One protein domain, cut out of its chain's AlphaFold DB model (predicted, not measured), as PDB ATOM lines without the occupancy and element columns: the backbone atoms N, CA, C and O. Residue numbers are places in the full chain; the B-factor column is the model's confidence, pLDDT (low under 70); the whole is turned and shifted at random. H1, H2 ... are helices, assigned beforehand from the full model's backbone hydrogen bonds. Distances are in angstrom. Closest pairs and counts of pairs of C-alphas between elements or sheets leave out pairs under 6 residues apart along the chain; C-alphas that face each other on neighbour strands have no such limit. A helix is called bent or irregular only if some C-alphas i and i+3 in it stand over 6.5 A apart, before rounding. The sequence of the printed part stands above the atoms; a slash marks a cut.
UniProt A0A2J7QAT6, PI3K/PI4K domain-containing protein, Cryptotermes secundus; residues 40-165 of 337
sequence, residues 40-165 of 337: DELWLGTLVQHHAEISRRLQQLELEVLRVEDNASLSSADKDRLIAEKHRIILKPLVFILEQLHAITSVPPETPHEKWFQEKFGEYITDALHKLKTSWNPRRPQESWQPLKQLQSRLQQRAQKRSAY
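Overview. This is residues 40 to 165 of the 337 residues of the protein "PI3K/PI4K domain-containing protein" of Cryptotermes secundus (UniProt A0A2J7QAT6). The long bent helix H3 is one of four passes of a slender rod of helices: H1 with H2, then H3, H4 and H5 run back and forth around the rod's long axis as a loosely formed bundle. The hairpin of H2 and H3a makes one end of the rod, H4b and H5 cover its middle as a second hairpin, and residues 160 to 165, with the short H6, stick out near the other end. The 126 printed residues hold six named helices, H1 to H6 in chain order, and no named strand; the class is all helix. The whole is only just loose, close to compact, with a radius of gyration of the C-alphas of 16.9 A and spans of 57 by 27 by 18 A.

Arrangement. H3, residues 76 to 105, was assigned as one helix by its hydrogen bonds but is bent, with C-alphas 90 and 93 7.4 A apart; its arms H3a, residues 76 to 90, and H3b, residues 93 to 105, stand at a steep tilt of 60 degrees. H2, residues 51 to 69, touches H3a as a helical hairpin, opposite ways at a shallow tilt of 19 degrees; their closest C-alphas, Val 65 and Ile 83, are 6.0 A apart. H4, residues 112 to 133, likewise assigned as one helix by its hydrogen bonds, is bent, with C-alphas 120 and 123 7.9 A apart; H4a, residues 112 to 120, and H4b, residues 123 to 133, stand at a steep tilt of 56 degrees. H3b touches H4b, opposite ways at a shallow tilt of 21 degrees, closest at the C-alphas of Val 95 and Lys 133, 6.9 A. The hub is H5, residues 141 to 160, irregular with C-alphas 144 and 147 7.1 A apart, and with a kink of 35 degrees near residue 148. With residues 144 to 151 alone it touches H4b as a helical hairpin, at a shallow tilt of 33 degrees, only just short of steep; the closest C-alphas, Leu 132 and Ser 144, are 5.2 A apart. H5 touches H2 with residues 141 to 142 alone, closest at the C-alphas of Leu 58 and Pro 141, 6.1 A. With residues 152 to 159 alone it touches H1, residues 40 to 49, at a steep tilt of 54 degrees; the C-alphas of Leu 44 and Gln 152 are closest, 6.0 A. H6, residues 162 to 165, touches no helix. Every O i to N i+4 pair is within hydrogen-bond range in H1, H2, H3a, H3b, H4a and H4b, and 14 of 16 are in H5; H6 is too short for such a pair.

Along the chain. H3a measures 20.9 A and H3b 18.8 A from first to last C-alpha, with C-alpha 76 at (29.353, -40.874, -37.822). H2 is 27.1 A long and H5 28.9 A; H1 begins at C-alpha 40, (28.148, -44.861, 3.803). H4a is 12.1 A and H4b 15.3 A, and H6 ends at C-alpha 165, (27.224, -54.217, 13.857).

Size, cuts and confidence. The C-alphas farthest apart, those of Ser 73 and Tyr 165, are 58.7 A apart. The printed part has no cut; the links H1 to H2 and H5 to H6 are tight, the other three are short, and no link is long. The mean pLDDT of the printed part is 93.0, and residue 136 alone is under 70.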
ATOM      1  N   ASP A  40      28.053 -43.574   4.504       95.25
ATOM      2  CA  ASP A  40      28.148 -44.861   3.803       95.25
ATOM      3  C   ASP A  40      26.801 -45.602   3.744       95.25
ATOM      4  O   ASP A  40      26.467 -46.191   2.710       95.25
ATOM      5  N   GLU A  41      26.004 -45.531   4.813       93.94
ATOM      6  CA  GLU A  41      24.632 -46.049   4.856       93.94
ATOM      7  C   GLU A  41      23.713 -45.297   3.883       93.94
ATOM      8  O   GLU A  41      22.935 -45.932   3.167       93.94
ATOM      9  N   LEU A  42      23.829 -43.967   3.815       95.44
ATOM     10  CA  LEU A  42      23.073 -43.106   2.908       95.44
ATOM     11  C   LEU A  42      23.395 -43.442   1.448       95.44
ATOM     12  O   LEU A  42      22.481 -43.726   0.676       95.44
ATOM     13  N   TRP A  43      24.679 -43.494   1.078       97.62
ATOM     14  CA  TRP A  43      25.095 -43.842  -0.283       97.62
ATOM     15  C   TRP A  43      24.625 -45.232  -0.700       97.62
ATOM     16  O   TRP A  43      24.059 -45.403  -1.784       97.62
ATOM     17  N   LEU A  44      24.818 -46.231   0.162       96.19
ATOM     18  CA  LEU A  44      24.359 -47.585  -0.122       96.19
ATOM     19  C   LEU A  44      22.832 -47.643  -0.252       96.19
ATOM     20  O   LEU A  44      22.318 -48.254  -1.190       96.19
ATOM     21  N   GLY A  45      22.115 -46.993   0.668       94.44
ATOM     22  CA  GLY A  45      20.658 -46.923   0.683       94.44
ATOM     23  C   GLY A  45      20.096 -46.310  -0.596       94.44
ATOM     24  O   GLY A  45      19.239 -46.920  -1.233       94.44
ATOM     25  N   THR A  46      20.625 -45.161  -1.028       96.12
ATOM     26  CA  THR A  46      20.197 -44.487  -2.263       96.12
ATOM     27  C   THR A  46      20.477 -45.338  -3.503       96.12
ATOM     28  O   THR A  46      19.590 -45.504  -4.343       96.12
ATOM     29  N   LEU A  47      21.667 -45.940  -3.620       96.12
ATOM     30  CA  LEU A  47      22.013 -46.789  -4.770       96.12
ATOM     31  C   LEU A  47      21.126 -48.040  -4.856       96.12
ATOM     32  O   LEU A  47      20.704 -48.425  -5.946       96.12
ATOM     33  N   VAL A  48      20.804 -48.659  -3.716       94.75
ATOM     34  CA  VAL A  48      19.889 -49.809  -3.656       94.75
ATOM     35  C   VAL A  48      18.453 -49.389  -3.976       94.75
ATOM     36  O   VAL A  48      17.792 -50.053  -4.773       94.75
ATOM     37  N   GLN A  49      17.975 -48.278  -3.410       95.06
ATOM     38  CA  GLN A  49      16.617 -47.773  -3.625       95.06
ATOM     39  C   GLN A  49      16.340 -47.469  -5.102       95.06
ATOM     40  O   GLN A  49      15.258 -47.777  -5.601       95.06
ATOM     41  N   HIS A  50      17.311 -46.894  -5.814       95.19
ATOM     42  CA  HIS A  50      17.156 -46.522  -7.221       95.19
ATOM     43  C   HIS A  50      17.620 -47.602  -8.211       95.19
ATOM     44  O   HIS A  50      17.568 -47.373  -9.417       95.19
ATOM     45  N   HIS A  51      18.029 -48.788  -7.747       94.25
ATOM     46  CA  HIS A  51      18.632 -49.826  -8.592       94.25
ATOM     47  C   HIS A  51      17.768 -50.231  -9.800       94.25
ATOM     48  O   HIS A  51      18.274 -50.336 -10.921       94.25
ATOM     49  N   ALA A  52      16.463 -50.428  -9.590       95.12
ATOM     50  CA  ALA A  52      15.536 -50.798 -10.661       95.12
ATOM     51  C   ALA A  52      15.421 -49.688 -11.721       95.12
ATOM     52  O   ALA A  52      15.455 -49.958 -12.921       95.12
ATOM     53  N   GLU A  53      15.349 -48.431 -11.277       95.12
ATOM     54  CA  GLU A  53      15.254 -47.273 -12.168       95.12
ATOM     55  C   GLU A  53      16.545 -47.048 -12.960       95.12
ATOM     56  O   GLU A  53      16.497 -46.758 -14.156       95.12
ATOM     57  N   ILE A  54      17.694 -47.220 -12.306       93.44
ATOM     58  CA  ILE A  54      19.011 -47.158 -12.938       93.44
ATOM     59  C   ILE A  54      19.109 -48.208 -14.046       93.44
ATOM     60  O   ILE A  54      19.437 -47.874 -15.183       93.44
ATOM     61  N   SER A  55      18.763 -49.459 -13.735       93.94
ATOM     62  CA  SER A  55      18.836 -50.573 -14.689       93.94
ATOM     63  C   SER A  55      17.939 -50.332 -15.905       93.94
ATOM     64  O   SER A  55      18.382 -50.488 -17.041       93.94
ATOM     65  N   ARG A  56      16.709 -49.853 -15.675       95.81
ATOM     66  CA  ARG A  56      15.759 -49.504 -16.736       95.81
ATOM     67  C   ARG A  56      16.297 -48.417 -17.669       95.81
ATOM     68  O   ARG A  56      16.191 -48.547 -18.885       95.81
ATOM     69  N   ARG A  57      16.881 -47.348 -17.117       94.25
ATOM     70  CA  ARG A  57      17.433 -46.235 -17.912       94.25
ATOM     71  C   ARG A  57      18.676 -46.634 -18.699       94.25
ATOM     72  O   ARG A  57      18.819 -46.198 -19.836       94.25
ATOM     73  N   LEU A  58      19.546 -47.465 -18.124       92.62
ATOM     74  CA  LEU A  58      20.715 -47.990 -18.833       92.62
ATOM     75  C   LEU A  58      20.296 -48.862 -20.019       92.62
ATOM     76  O   LEU A  58      20.777 -48.637 -21.123       92.62
ATOM     77  N   GLN A  59      19.334 -49.770 -19.823       94.38
ATOM     78  CA  GLN A  59      18.792 -50.595 -20.905       94.38
ATOM     79  C   GLN A  59      18.112 -49.745 -21.992       94.38
ATOM     80  O   GLN A  59      18.303 -49.977 -23.182       94.38
ATOM     81  N   GLN A  60      17.338 -48.727 -21.601       95.00
ATOM     82  CA  GLN A  60      16.732 -47.795 -22.556       95.00
ATOM     83  C   GLN A  60      17.797 -47.077 -23.395       95.00
ATOM     84  O   GLN A  60      17.627 -46.910 -24.600       95.00
ATOM     85  N   LEU A  61      18.887 -46.646 -22.762       93.00
ATOM     86  CA  LEU A  61      19.971 -45.961 -23.449       93.00
ATOM     87  C   LEU A  61      20.722 -46.895 -24.409       93.00
ATOM     88  O   LEU A  61      21.037 -46.474 -25.514       93.00
ATOM     89  N   GLU A  62      20.948 -48.158 -24.043       93.25
ATOM     90  CA  GLU A  62      21.528 -49.169 -24.942       93.25
ATOM     91  C   GLU A  62      20.679 -49.384 -26.202       93.25
ATOM     92  O   GLU A  62      21.213 -49.420 -27.309       93.25
ATOM     93  N   LEU A  63      19.354 -49.469 -26.054       94.44
ATOM     94  CA  LEU A  63      18.441 -49.593 -27.193       94.44
ATOM     95  C   LEU A  63      18.482 -48.353 -28.098       94.44
ATOM     96  O   LEU A  63      18.481 -48.480 -29.322       94.44
ATOM     97  N   GLU A  64      18.553 -47.153 -27.516       94.12
ATOM     98  CA  GLU A  64      18.686 -45.913 -28.287       94.12
ATOM     99  C   GLU A  64      20.034 -45.822 -29.012       94.12
ATOM    100  O   GLU A  64      20.062 -45.357 -30.149       94.12
ATOM    101  N   VAL A  65      21.128 -46.291 -28.400       92.94
ATOM    102  CA  VAL A  65      22.440 -46.395 -29.060       92.94
ATOM    103  C   VAL A  65      22.319 -47.283 -30.298       92.94
ATOM    104  O   VAL A  65      22.616 -46.822 -31.395       92.94
ATOM    105  N   LEU A  66      21.803 -48.510 -30.153       94.06
ATOM    106  CA  LEU A  66      21.631 -49.444 -31.274       94.06
ATOM    107  C   LEU A  66      20.773 -48.849 -32.399       94.06
ATOM    108  O   LEU A  66      21.122 -48.961 -33.571       94.06
ATOM    109  N   ARG A  67      19.686 -48.153 -32.048       93.81
ATOM    110  CA  ARG A  67      18.790 -47.500 -33.012       93.81
ATOM    111  C   ARG A  67      19.465 -46.367 -33.791       93.81
ATOM    112  O   ARG A  67      19.155 -46.162 -34.962       93.81
ATOM    113  N   VAL A  68      20.346 -45.597 -33.148       93.75
ATOM    114  CA  VAL A  68      21.110 -44.530 -33.818       93.75
ATOM    115  C   VAL A  68      22.215 -45.120 -34.699       93.75
ATOM    116  O   VAL A  68      22.450 -44.612 -35.796       93.75
ATOM    117  N   GLU A  69      22.852 -46.208 -34.263       92.81
ATOM    118  CA  GLU A  69      23.877 -46.913 -35.042       92.81
ATOM    119  C   GLU A  69      23.318 -47.534 -36.327       92.81
ATOM    120  O   GLU A  69      23.939 -47.392 -37.380       92.81
ATOM    121  N   ASP A  70      22.129 -48.137 -36.269       94.25
ATOM    122  CA  ASP A  70      21.468 -48.777 -37.418       94.25
ATOM    123  C   ASP A  70      20.976 -47.768 -38.476       94.25
ATOM    124  O   ASP A  70      20.682 -48.112 -39.620       94.25
ATOM    125  N   ASN A  71      20.924 -46.477 -38.137       93.25
ATOM    126  CA  ASN A  71      20.448 -45.460 -39.063       93.25
ATOM    127  C   ASN A  71      21.492 -45.153 -40.156       93.25
ATOM    128  O   ASN A  71      22.510 -44.501 -39.908       93.25
ATOM    129  N   ALA A  72      21.206 -45.579 -41.388       93.19
ATOM    130  CA  ALA A  72      22.061 -45.356 -42.556       93.19
ATOM    131  C   ALA A  72      22.094 -43.896 -43.052       93.19
ATOM    132  O   ALA A  72      23.006 -43.525 -43.783       93.19
ATOM    133  N   SER A  73      21.128 -43.056 -42.657       92.94
ATOM    134  CA  SER A  73      21.035 -41.657 -43.114       92.94
ATOM    135  C   SER A  73      21.907 -40.672 -42.324       92.94
ATOM    136  O   SER A  73      22.024 -39.513 -42.714       92.94
ATOM    137  N   LEU A  74      22.521 -41.111 -41.218       92.56
ATOM    138  CA  LEU A  74      23.321 -40.258 -40.335       92.56
ATOM    139  C   LEU A  74      24.822 -40.462 -40.555       92.56
ATOM    140  O   LEU A  74      25.302 -41.596 -40.621       92.56
ATOM    141  N   SER A  75      25.577 -39.360 -40.573       93.69
ATOM    142  CA  SER A  75      27.041 -39.399 -40.531       93.69
ATOM    143  C   SER A  75      27.540 -39.932 -39.179       93.69
ATOM    144  O   SER A  75      26.826 -39.866 -38.176       93.69
ATOM    145  N   SER A  76      28.784 -40.421 -39.106       89.00
ATOM    146  CA  SER A  76      29.353 -40.874 -37.822       89.00
ATOM    147  C   SER A  76      29.368 -39.758 -36.771       89.00
ATOM    148  O   SER A  76      29.038 -40.006 -35.616       89.00
ATOM    149  N   ALA A  77      29.686 -38.526 -37.178       90.06
ATOM    150  CA  ALA A  77      29.710 -37.376 -36.277       90.06
ATOM    151  C   ALA A  77      28.307 -37.027 -35.747       90.06
ATOM    152  O   ALA A  77      28.144 -36.707 -34.568       90.06
ATOM    153  N   ASP A  78      27.276 -37.136 -36.594       91.81
ATOM    154  CA  ASP A  78      25.889 -36.928 -36.170       91.81
ATOM    155  C   ASP A  78      25.409 -38.024 -35.220       91.81
ATOM    156  O   ASP A  78      24.715 -37.715 -34.249       91.81
ATOM    157  N   LYS A  79      25.810 -39.281 -35.458       92.50
ATOM    158  CA  LYS A  79      25.538 -40.402 -34.546       92.50
ATOM    159  C   LYS A  79      26.150 -40.147 -33.172       92.50
ATOM    160  O   LYS A  79      25.430 -40.219 -32.181       92.50
ATOM    161  N   ASP A  80      27.426 -39.768 -33.106       89.62
ATOM    162  CA  ASP A  80      28.106 -39.468 -31.838       89.62
ATOM    163  C   ASP A  80      27.407 -38.343 -31.063       89.62
ATOM    164  O   ASP A  80      27.133 -38.481 -29.866       89.62
ATOM    165  N   ARG A  81      27.032 -37.261 -31.755       90.69
ATOM    166  CA  ARG A  81      26.298 -36.143 -31.149       90.69
ATOM    167  C   ARG A  81      24.918 -36.564 -30.640       90.69
ATOM    168  O   ARG A  81      24.545 -36.193 -29.527       90.69
ATOM    169  N   LEU A  82      24.160 -37.335 -31.426       92.44
ATOM    170  CA  LEU A  82      22.843 -37.827 -31.013       92.44
ATOM    171  C   LEU A  82      22.947 -38.745 -29.796       92.44
ATOM    172  O   LEU A  82      22.168 -38.593 -28.859       92.44
ATOM    173  N   ILE A  83      23.897 -39.681 -29.796       92.31
ATOM    174  CA  ILE A  83      24.069 -40.633 -28.698       92.31
ATOM    175  C   ILE A  83      24.466 -39.897 -27.413       92.31
ATOM    176  O   ILE A  83      23.879 -40.160 -26.362       92.31
ATOM    177  N   ALA A  84      25.393 -38.938 -27.484       90.81
ATOM    178  CA  ALA A  84      25.773 -38.118 -26.333       90.81
ATOM    179  C   ALA A  84      24.578 -37.330 -25.766       90.81
ATOM    180  O   ALA A  84      24.343 -37.320 -24.554       90.81
ATOM    181  N   GLU A  85      23.756 -36.736 -26.634       92.31
ATOM    182  CA  GLU A  85      22.572 -35.993 -26.203       92.31
ATOM    183  C   GLU A  85      21.500 -36.914 -25.594       92.31
ATOM    184  O   GLU A  85      20.912 -36.599 -24.555       92.31
ATOM    185  N   LYS A  86      21.292 -38.106 -26.168       92.69
ATOM    186  CA  LYS A  86      20.404 -39.138 -25.609       92.69
ATOM    187  C   LYS A  86      20.882 -39.618 -24.242       92.69
ATOM    188  O   LYS A  86      20.070 -39.699 -23.321       92.69
ATOM    189  N   HIS A  87      22.181 -39.867 -24.090       92.31
ATOM    190  CA  HIS A  87      22.804 -40.218 -22.816       92.31
ATOM    191  C   HIS A  87      22.519 -39.147 -21.760       92.31
ATOM    192  O   HIS A  87      22.005 -39.453 -20.681       92.31
ATOM    193  N   ARG A  88      22.770 -37.876 -22.095       91.69
ATOM    194  CA  ARG A  88      22.505 -36.735 -21.212       91.69
ATOM    195  C   ARG A  88      21.038 -36.669 -20.790       91.69
ATOM    196  O   ARG A  88      20.759 -36.564 -19.602       91.69
ATOM    197  N   ILE A  89      20.100 -36.756 -21.733       93.19
ATOM    198  CA  ILE A  89      18.660 -36.641 -21.454       93.19
ATOM    199  C   ILE A  89      18.160 -37.811 -20.596       93.19
ATOM    200  O   ILE A  89      17.465 -37.591 -19.601       93.19
ATOM    201  N   ILE A  90      18.517 -39.047 -20.952       93.31
ATOM    202  CA  ILE A  90      18.022 -40.254 -20.275       93.31
ATOM    203  C   ILE A  90      18.579 -40.354 -18.851       93.31
ATOM    204  O   ILE A  90      17.841 -40.730 -17.936       93.31
ATOM    205  N   LEU A  91      19.846 -39.986 -18.632       92.56
ATOM    206  CA  LEU A  91      20.489 -40.103 -17.322       92.56
ATOM    207  C   LEU A  91      20.353 -38.857 -16.439       92.56
ATOM    208  O   LEU A  91      20.599 -38.964 -15.238       92.56
ATOM    209  N   LYS A  92      19.900 -37.707 -16.964       93.25
ATOM    210  CA  LYS A  92      19.751 -36.452 -16.196       93.25
ATOM    211  C   LYS A  92      19.047 -36.627 -14.839       93.25
ATOM    212  O   LYS A  92      19.571 -36.101 -13.859       93.25
ATOM    213  N   PRO A  93      17.930 -37.374 -14.711       94.94
ATOM    214  CA  PRO A  93      17.290 -37.567 -13.406       94.94
ATOM    215  C   PRO A  93      18.153 -38.352 -12.408       94.94
ATOM    216  O   PRO A  93      18.119 -38.060 -11.217       94.94
ATOM    217  N   LEU A  94      18.941 -39.325 -12.878       93.56
ATOM    218  CA  LEU A  94      19.850 -40.096 -12.022       93.56
ATOM    219  C   LEU A  94      21.037 -39.247 -11.581       93.56
ATOM    220  O   LEU A  94      21.380 -39.237 -10.402       93.56
ATOM    221  N   VAL A  95      21.632 -38.514 -12.524       94.19
ATOM    222  CA  VAL A  95      22.725 -37.579 -12.248       94.19
ATOM    223  C   VAL A  95      22.288 -36.573 -11.189       94.19
ATOM    224  O   VAL A  95      23.003 -36.408 -10.210       94.19
ATOM    225  N   PHE A  96      21.089 -35.999 -11.318       96.19
ATOM    226  CA  PHE A  96      20.555 -35.057 -10.337       96.19
ATOM    227  C   PHE A  96      20.500 -35.654  -8.923       96.19
ATOM    228  O   PHE A  96      20.998 -35.046  -7.982       96.19
ATOM    229  N   ILE A  97      19.948 -36.863  -8.759       96.50
ATOM    230  CA  ILE A  97      19.864 -37.531  -7.446       96.50
ATOM    231  C   ILE A  97      21.261 -37.743  -6.849       96.50
ATOM    232  O   ILE A  97      21.483 -37.477  -5.667       96.50
ATOM    233  N   LEU A  98      22.207 -38.209  -7.662       97.06
ATOM    234  CA  LEU A  98      23.562 -38.495  -7.205       97.06
ATOM    235  C   LEU A  98      24.375 -37.225  -6.921       97.06
ATOM    236  O   LEU A  98      25.206 -37.228  -6.020       97.06
ATOM    237  N   GLU A  99      24.126 -36.135  -7.646       96.62
ATOM    238  CA  GLU A  99      24.691 -34.815  -7.358       96.62
ATOM    239  C   GLU A  99      24.174 -34.261  -6.032       96.62
ATOM    240  O   GLU A  99      24.971 -33.761  -5.245       96.62
ATOM    241  N   GLN A 100      22.870 -34.383  -5.755       97.44
ATOM    242  CA  GLN A 100      22.309 -33.982  -4.460       97.44
ATOM    243  C   GLN A 100      22.929 -34.791  -3.319       97.44
ATOM    244  O   GLN A 100      23.321 -34.240  -2.293       97.44
ATOM    245  N   LEU A 101      23.075 -36.099  -3.520       97.19
ATOM    246  CA  LEU A 101      23.729 -36.973  -2.557       97.19
ATOM    247  C   LEU A 101      25.203 -36.591  -2.343       97.19
ATOM    248  O   LEU A 101      25.656 -36.491  -1.205       97.19
ATOM    249  N   HIS A 102      25.937 -36.314  -3.420       97.88
ATOM    250  CA  HIS A 102      27.316 -35.846  -3.335       97.88
ATOM    251  C   HIS A 102      27.428 -34.501  -2.620       97.88
ATOM    252  O   HIS A 102      28.319 -34.349  -1.790       97.88
ATOM    253  N   ALA A 103      26.514 -33.561  -2.869       97.69
ATOM    254  CA  ALA A 103      26.480 -32.271  -2.187       97.69
ATOM    255  C   ALA A 103      26.311 -32.426  -0.667       97.69
ATOM    256  O   ALA A 103      26.968 -31.721   0.088       97.69
ATOM    257  N   ILE A 104      25.504 -33.392  -0.211       96.44
ATOM    258  CA  ILE A 104      25.339 -33.694   1.220       96.44
ATOM    259  C   ILE A 104      26.627 -34.268   1.826       96.44
ATOM    260  O   ILE A 104      26.969 -33.935   2.954       96.44
ATOM    261  N   THR A 105      27.347 -35.126   1.098       97.25
ATOM    262  CA  THR A 105      28.515 -35.852   1.638       97.25
ATOM    263  C   THR A 105      29.872 -35.224   1.304       97.25
ATOM    264  O   THR A 105      30.906 -35.816   1.602       97.25
ATOM    265  N   SER A 106      29.892 -34.064   0.647       96.50
ATOM    266  CA  SER A 106      31.111 -33.305   0.303       96.50
ATOM    267  C   SER A 106      31.288 -32.038   1.143       96.50
ATOM    268  O   SER A 106      32.289 -31.339   0.992       96.50
ATOM    269  N   VAL A 107      30.344 -31.750   2.045       97.12
ATOM    270  CA  VAL A 107      30.492 -30.692   3.055       97.12
ATOM    271  C   VAL A 107      31.677 -30.995   3.983       97.12
ATOM    272  O   VAL A 107      32.038 -32.164   4.126       97.12
ATOM    273  N   PRO A 108      32.286 -29.986   4.632       97.75
ATOM    274  CA  PRO A 108      33.352 -30.227   5.600       97.75
ATOM    275  C   PRO A 108      32.930 -31.274   6.645       97.75
ATOM    276  O   PRO A 108      31.835 -31.152   7.198       97.75
ATOM    277  N   PRO A 109      33.751 -32.307   6.901       97.12
ATOM    278  CA  PRO A 109      33.386 -33.373   7.821       97.12
ATOM    279  C   PRO A 109      33.410 -32.856   9.261       97.12
ATOM    280  O   PRO A 109      34.381 -32.237   9.695       97.12
ATOM    281  N   GLU A 110      32.356 -33.148  10.014       96.19
ATOM    282  CA  GLU A 110      32.197 -32.790  11.426       96.19
ATOM    283  C   GLU A 110      32.590 -33.946  12.360       96.19
ATOM    284  O   GLU A 110      32.857 -33.731  13.542       96.19
ATOM    285  N   THR A 111      32.657 -35.179  11.842       97.69
ATOM    286  CA  THR A 111      32.998 -36.379  12.626       97.69
ATOM    287  C   THR A 111      34.159 -37.173  12.015       97.69
ATOM    288  O   THR A 111      34.380 -37.122  10.797       97.69
ATOM    289  N   PRO A 112      34.906 -37.959  12.817       98.19
ATOM    290  CA  PRO A 112      35.943 -38.850  12.294       98.19
ATOM    291  C   PRO A 112      35.434 -39.820  11.219       98.19
ATOM    292  O   PRO A 112      36.126 -40.065  10.232       98.19
ATOM    293  N   HIS A 113      34.215 -40.342  11.370       97.25
ATOM    294  CA  HIS A 113      33.603 -41.238  10.393       97.25
ATOM    295  C   HIS A 113      33.281 -40.529   9.069       97.25
ATOM    296  O   HIS A 113      33.497 -41.092   7.995       97.25
ATOM    297  N   GLU A 114      32.786 -39.292   9.123       97.94
ATOM    298  CA  GLU A 114      32.553 -38.456   7.937       97.94
ATOM    299  C   GLU A 114      33.866 -38.168   7.194       97.94
ATOM    300  O   GLU A 114      33.954 -38.375   5.981       97.94
ATOM    301  N   LYS A 115      34.919 -37.797   7.933       98.31
ATOM    302  CA  LYS A 115      36.261 -37.579   7.376       98.31
ATOM    303  C   LYS A 115      36.800 -38.842   6.704       98.31
ATOM    304  O   LYS A 115      37.212 -38.797   5.547       98.31
ATOM    305  N   TRP A 116      36.716 -39.983   7.388       97.25
ATOM    306  CA  TRP A 116      37.102 -41.282   6.834       97.25
ATOM    307  C   TRP A 116      36.354 -41.608   5.534       97.25
ATOM    308  O   TRP A 116      36.951 -42.119   4.584       97.25
ATOM    309  N   PHE A 117      35.048 -41.329   5.473       97.88
ATOM    310  CA  PHE A 117      34.251 -41.589   4.277       97.88
ATOM    311  C   PHE A 117      34.758 -40.767   3.087       97.88
ATOM    312  O   PHE A 117      34.930 -41.314   1.994       97.88
ATOM    313  N   GLN A 118      35.036 -39.481   3.300       98.06
ATOM    314  CA  GLN A 118      35.560 -38.595   2.261       98.06
ATOM    315  C   GLN A 118      36.958 -38.990   1.804       98.06
ATOM    316  O   GLN A 118      37.176 -39.123   0.604       98.06
ATOM    317  N   GLU A 119      37.877 -39.254   2.730       97.88
ATOM    318  CA  GLU A 119      39.237 -39.691   2.391       97.88
ATOM    319  C   GLU A 119      39.225 -41.003   1.596       97.88
ATOM    320  O   GLU A 119      40.028 -41.206   0.689       97.88
ATOM    321  N   LYS A 120      38.288 -41.905   1.906       97.12
ATOM    322  CA  LYS A 120      38.230 -43.227   1.281       97.12
ATOM    323  C   LYS A 120      37.467 -43.270  -0.041       97.12
ATOM    324  O   LYS A 120      37.801 -44.084  -0.905       97.12
ATOM    325  N   PHE A 121      36.399 -42.487  -0.177       97.62
ATOM    326  CA  PHE A 121      35.466 -42.587  -1.304       97.62
ATOM    327  C   PHE A 121      35.226 -41.267  -2.036       97.62
ATOM    328  O   PHE A 121      34.683 -41.310  -3.136       97.62
ATOM    329  N   GLY A 122      35.617 -40.121  -1.475       97.19
ATOM    330  CA  GLY A 122      35.311 -38.790  -2.000       97.19
ATOM    331  C   GLY A 122      35.790 -38.593  -3.434       97.19
ATOM    332  O   GLY A 122      34.963 -38.428  -4.328       97.19
ATOM    333  N   GLU A 123      37.099 -38.708  -3.675       96.75
ATOM    334  CA  GLU A 123      37.674 -38.559  -5.024       96.75
ATOM    335  C   GLU A 123      37.085 -39.566  -6.018       96.75
ATOM    336  O   GLU A 123      36.742 -39.220  -7.148       96.75
ATOM    337  N   TYR A 124      36.898 -40.811  -5.573       97.38
ATOM    338  CA  TYR A 124      36.313 -41.869  -6.389       97.38
ATOM    339  C   TYR A 124      34.868 -41.548  -6.801       97.38
ATOM    340  O   TYR A 124      34.481 -41.783  -7.945       97.38
ATOM    341  N   ILE A 125      34.058 -41.006  -5.884       97.62
ATOM    342  CA  ILE A 125      32.689 -40.559  -6.161       97.62
ATOM    343  C   ILE A 125      32.710 -39.393  -7.148       97.62
ATOM    344  O   ILE A 125      31.953 -39.412  -8.117       97.62
ATOM    345  N   THR A 126      33.573 -38.400  -6.933       96.81
ATOM    346  CA  THR A 126      33.683 -37.231  -7.813       96.81
ATOM    347  C   THR A 126      34.037 -37.646  -9.243       96.81
ATOM    348  O   THR A 126      33.352 -37.235 -10.182       96.81
ATOM    349  N   ASP A 127      35.031 -38.520  -9.418       94.50
ATOM    350  CA  ASP A 127      35.416 -39.064 -10.726       94.50
ATOM    351  C   ASP A 127      34.293 -39.905 -11.360       94.50
ATOM    352  O   ASP A 127      33.955 -39.725 -12.533       94.50
ATOM    353  N   ALA A 128      33.644 -40.773 -10.579       94.62
ATOM    354  CA  ALA A 128      32.522 -41.583 -11.047       94.62
ATOM    355  C   ALA A 128      31.353 -40.722 -11.555       94.62
ATOM    356  O   ALA A 128      30.777 -41.010 -12.608       94.62
ATOM    357  N   LEU A 129      31.015 -39.643 -10.842       94.75
ATOM    358  CA  LEU A 129      29.972 -38.708 -11.260       94.75
ATOM    359  C   LEU A 129      30.386 -37.892 -12.475       94.75
ATOM    360  O   LEU A 129      29.559 -37.666 -13.355       94.75
ATOM    361  N   HIS A 130      31.646 -37.470 -12.555       92.56
ATOM    362  CA  HIS A 130      32.157 -36.772 -13.727       92.56
ATOM    363  C   HIS A 130      32.034 -37.644 -14.985       92.56
ATOM    364  O   HIS A 130      31.439 -37.208 -15.970       92.56
ATOM    365  N   LYS A 131      32.479 -38.907 -14.923       89.62
ATOM    366  CA  LYS A 131      32.356 -39.886 -16.020       89.62
ATOM    367  C   LYS A 131      30.905 -40.135 -16.433       89.62
ATOM    368  O   LYS A 131      30.613 -40.229 -17.625       89.62
ATOM    369  N   LEU A 132      29.990 -40.189 -15.461       90.00
ATOM    370  CA  LEU A 132      28.557 -40.331 -15.722       90.00
ATOM    371  C   LEU A 132      27.947 -39.076 -16.372       90.00
ATOM    372  O   LEU A 132      26.980 -39.188 -17.116       90.00
ATOM    373  N   LYS A 133      28.478 -37.876 -16.113       88.81
ATOM    374  CA  LYS A 133      27.959 -36.620 -16.684       88.81
ATOM    375  C   LYS A 133      28.451 -36.356 -18.098       88.81
ATOM    376  O   LYS A 133      27.657 -35.972 -18.951       88.81
ATOM    377  N   THR A 134      29.746 -36.532 -18.337       82.50
ATOM    378  CA  THR A 134      30.396 -36.132 -19.593       82.50
ATOM    379  C   THR A 134      30.176 -37.117 -20.732       82.50
ATOM    380  O   THR A 134      30.670 -36.883 -21.833       82.50
ATOM    381  N   SER A 135      29.422 -38.201 -20.502       71.62
ATOM    382  CA  SER A 135      29.240 -39.280 -21.479       71.62
ATOM    383  C   SER A 135      30.587 -39.766 -22.019       71.62
ATOM    384  O   SER A 135      30.753 -39.874 -23.225       71.62
ATOM    385  N   TRP A 136      31.557 -40.036 -21.132       67.25
ATOM    386  CA  TRP A 136      32.925 -40.438 -21.512       67.25
ATOM    387  C   TRP A 136      32.955 -41.548 -22.578       67.25
ATOM    388  O   TRP A 136      33.799 -41.529 -23.469       67.25
ATOM    389  N   ASN A 137      32.005 -42.489 -22.519       74.19
ATOM    390  CA  ASN A 137      31.761 -43.452 -23.587       74.19
ATOM    391  C   ASN A 137      30.251 -43.534 -23.902       74.19
ATOM    392  O   ASN A 137      29.552 -44.382 -23.339       74.19
ATOM    393  N   PRO A 138      29.712 -42.668 -24.785       76.88
ATOM    394  CA  PRO A 138      28.270 -42.584 -25.035       76.88
ATOM    395  C   PRO A 138      27.712 -43.881 -25.635       76.88
ATOM    396  O   PRO A 138      26.572 -44.255 -25.372       76.88
ATOM    397  N   ARG A 139      28.545 -44.577 -26.418       83.19
ATOM    398  CA  ARG A 139      28.219 -45.832 -27.105       83.19
ATOM    399  C   ARG A 139      28.204 -47.039 -26.163       83.19
ATOM    400  O   ARG A 139      27.683 -48.087 -26.532       83.19
ATOM    401  N   ARG A 140      28.750 -46.917 -24.944       85.69
ATOM    402  CA  ARG A 140      28.756 -47.990 -23.934       85.69
ATOM    403  C   ARG A 140      28.237 -47.503 -22.578       85.69
ATOM    404  O   ARG A 140      29.014 -47.332 -21.637       85.69
ATOM    405  N   PRO A 141      26.909 -47.361 -22.429       83.00
ATOM    406  CA  PRO A 141      26.272 -46.883 -21.198       83.00
ATOM    407  C   PRO A 141      26.685 -47.626 -19.921       83.00
ATOM    408  O   PRO A 141      26.825 -47.020 -18.859       83.00
ATOM    409  N   GLN A 142      26.914 -48.941 -20.018       87.19
ATOM    410  CA  GLN A 142      27.327 -49.768 -18.880       87.19
ATOM    411  C   GLN A 142      28.691 -49.375 -18.326       87.19
ATOM    412  O   GLN A 142      28.898 -49.506 -17.119       87.19
ATOM    413  N   GLU A 143      29.615 -48.915 -19.174       87.50
ATOM    414  CA  GLU A 143      30.960 -48.511 -18.756       87.50
ATOM    415  C   GLU A 143      30.903 -47.246 -17.898       87.50
ATOM    416  O   GLU A 143      31.521 -47.207 -16.834       87.50
ATOM    417  N   SER A 144      30.072 -46.273 -18.284       84.75
ATOM    418  CA  SER A 144      29.823 -45.050 -17.507       84.75
ATOM    419  C   SER A 144      29.240 -45.337 -16.115       84.75
ATOM    420  O   SER A 144      29.455 -44.564 -15.184       84.75
ATOM    421  N   TRP A 145      28.524 -46.457 -15.946       90.88
ATOM    422  CA  TRP A 145      27.943 -46.867 -14.661       90.88
ATOM    423  C   TRP A 145      28.853 -47.771 -13.810       90.88
ATOM    424  O   TRP A 145      28.679 -47.837 -12.588       90.88
ATOM    425  N   GLN A 146      29.836 -48.462 -14.406       92.19
ATOM    426  CA  GLN A 146      30.703 -49.398 -13.672       92.19
ATOM    427  C   GLN A 146      31.323 -48.797 -12.402       92.19
ATOM    428  O   GLN A 146      31.299 -49.486 -11.376       92.19
ATOM    429  N   PRO A 147      31.825 -47.543 -12.394       93.94
ATOM    430  CA  PRO A 147      32.412 -46.973 -11.188       93.94
ATOM    431  C   PRO A 147      31.429 -46.927 -10.008       93.94
ATOM    432  O   PRO A 147      31.776 -47.327  -8.894       93.94
ATOM    433  N   LEU A 148      30.175 -46.534 -10.246       95.06
ATOM    434  CA  LEU A 148      29.139 -46.474  -9.209       95.06
ATOM    435  C   LEU A 148      28.692 -47.869  -8.760       95.06
ATOM    436  O   LEU A 148      28.456 -48.089  -7.571       95.06
ATOM    437  N   LYS A 149      28.665 -48.849  -9.671       94.94
ATOM    438  CA  LYS A 149      28.431 -50.259  -9.319       94.94
ATOM    439  C   LYS A 149      29.535 -50.814  -8.409       94.94
ATOM    440  O   LYS A 149      29.249 -51.527  -7.445       94.94
ATOM    441  N   GLN A 150      30.794 -50.473  -8.677       96.12
ATOM    442  CA  GLN A 150      31.925 -50.857  -7.828       96.12
ATOM    443  C   GLN A 150      31.857 -50.181  -6.451       96.12
ATOM    444  O   GLN A 150      32.082 -50.852  -5.442       96.12
ATOM    445  N   LEU A 151      31.484 -48.895  -6.383       97.12
ATOM    446  CA  LEU A 151      31.218 -48.205  -5.115       97.12
ATOM    447  C   LEU A 151      30.141 -48.937  -4.310       97.12
ATOM    448  O   LEU A 151      30.379 -49.291  -3.156       97.12
ATOM    449  N   GLN A 152      28.996 -49.233  -4.936       97.00
ATOM    450  CA  GLN A 152      27.898 -49.965  -4.305       97.00
ATOM    451  C   GLN A 152      28.379 -51.300  -3.725       97.00
ATOM    452  O   GLN A 152      28.071 -51.619  -2.579       97.00
ATOM    453  N   SER A 153      29.165 -52.066  -4.487       96.50
ATOM    454  CA  SER A 153      29.707 -53.351  -4.037       96.50
ATOM    455  C   SER A 153      30.620 -53.199  -2.815       96.50
ATOM    456  O   SER A 153      30.453 -53.921  -1.832       96.50
ATOM    457  N   ARG A 154      31.533 -52.217  -2.823       96.38
ATOM    458  CA  ARG A 154      32.441 -51.941  -1.695       96.38
ATOM    459  C   ARG A 154      31.677 -51.547  -0.427       96.38
ATOM    460  O   ARG A 154      31.985 -52.052   0.655       96.38
ATOM    461  N   LEU A 155      30.667 -50.683  -0.558       96.06
ATOM    462  CA  LEU A 155      29.810 -50.269   0.557       96.06
ATOM    463  C   LEU A 155      28.972 -51.444   1.086       96.06
ATOM    464  O   LEU A 155      28.924 -51.677   2.294       96.06
ATOM    465  N   GLN A 156      28.385 -52.245   0.193       95.00
ATOM    466  CA  GLN A 156      27.591 -53.425   0.546       95.00
ATOM    467  C   GLN A 156      28.422 -54.471   1.300       95.00
ATOM    468  O   GLN A 156      27.980 -54.985   2.327       95.00
ATOM    469  N   GLN A 157      29.638 -54.759   0.824       93.69
ATOM    470  CA  GLN A 157      30.555 -55.690   1.483       93.69
ATOM    471  C   GLN A 157      30.897 -55.222   2.896       93.69
ATOM    472  O   GLN A 157      30.885 -56.022   3.830       93.69
ATOM    473  N   ARG A 158      31.176 -53.925   3.083       91.56
ATOM    474  CA  ARG A 158      31.432 -53.357   4.414       91.56
ATOM    475  C   ARG A 158      30.208 -53.492   5.316       91.56
ATOM    476  O   ARG A 158      30.357 -53.953   6.442       91.56
ATOM    477  N   ALA A 159      29.020 -53.161   4.817       89.75
ATOM    478  CA  ALA A 159      27.776 -53.184   5.583       89.75
ATOM    479  C   ALA A 159      27.341 -54.589   6.053       89.75
ATOM    480  O   ALA A 159      26.483 -54.691   6.930       89.75
ATOM    481  N   GLN A 160      27.891 -55.657   5.466       89.00
ATOM    482  CA  GLN A 160      27.622 -57.052   5.838       89.00
ATOM    483  C   GLN A 160      28.669 -57.646   6.792       89.00
ATOM    484  O   GLN A 160      28.453 -58.730   7.340       89.00
ATOM    485  N   LYS A 161      29.809 -56.973   7.007       89.75
ATOM    486  CA  LYS A 161      30.835 -57.460   7.936       89.75
ATOM    487  C   LYS A 161      30.308 -57.439   9.367       89.75
ATOM    488  O   LYS A 161      29.601 -56.521   9.763       89.75
ATOM    489  N   ARG A 162      30.731 -58.411  10.181       81.81
ATOM    490  CA  ARG A 162      30.365 -58.474  11.609       81.81
ATOM    491  C   ARG A 162      30.768 -57.209  12.370       81.81
ATOM    492  O   ARG A 162      30.009 -56.754  13.215       81.81
ATOM    493  N   SER A 163      31.907 -56.620  12.010       83.75
ATOM    494  CA  SER A 163      32.385 -55.353  12.566       83.75
ATOM    495  C   SER A 163      31.475 -54.161  12.253       83.75
ATOM    496  O   SER A 163      31.606 -53.143  12.903       83.75
ATOM    497  N   ALA A 164      30.564 -54.254  11.277       83.81
ATOM    498  CA  ALA A 164      29.602 -53.189  10.986       83.81
ATOM    499  C   ALA A 164      28.409 -53.172  11.956       83.81
ATOM    500  O   ALA A 164      27.610 -52.243  11.912       83.81
ATOM    501  N   TYR A 165      28.265 -54.184  12.822       88.94
ATOM    502  CA  TYR A 165      27.224 -54.217  13.857       88.94
ATOM    503  C   TYR A 165      27.649 -53.544  15.164       88.94
ATOM    504  O   TYR A 165      26.865 -53.504  16.110       88.94
TER     505      TYR A 165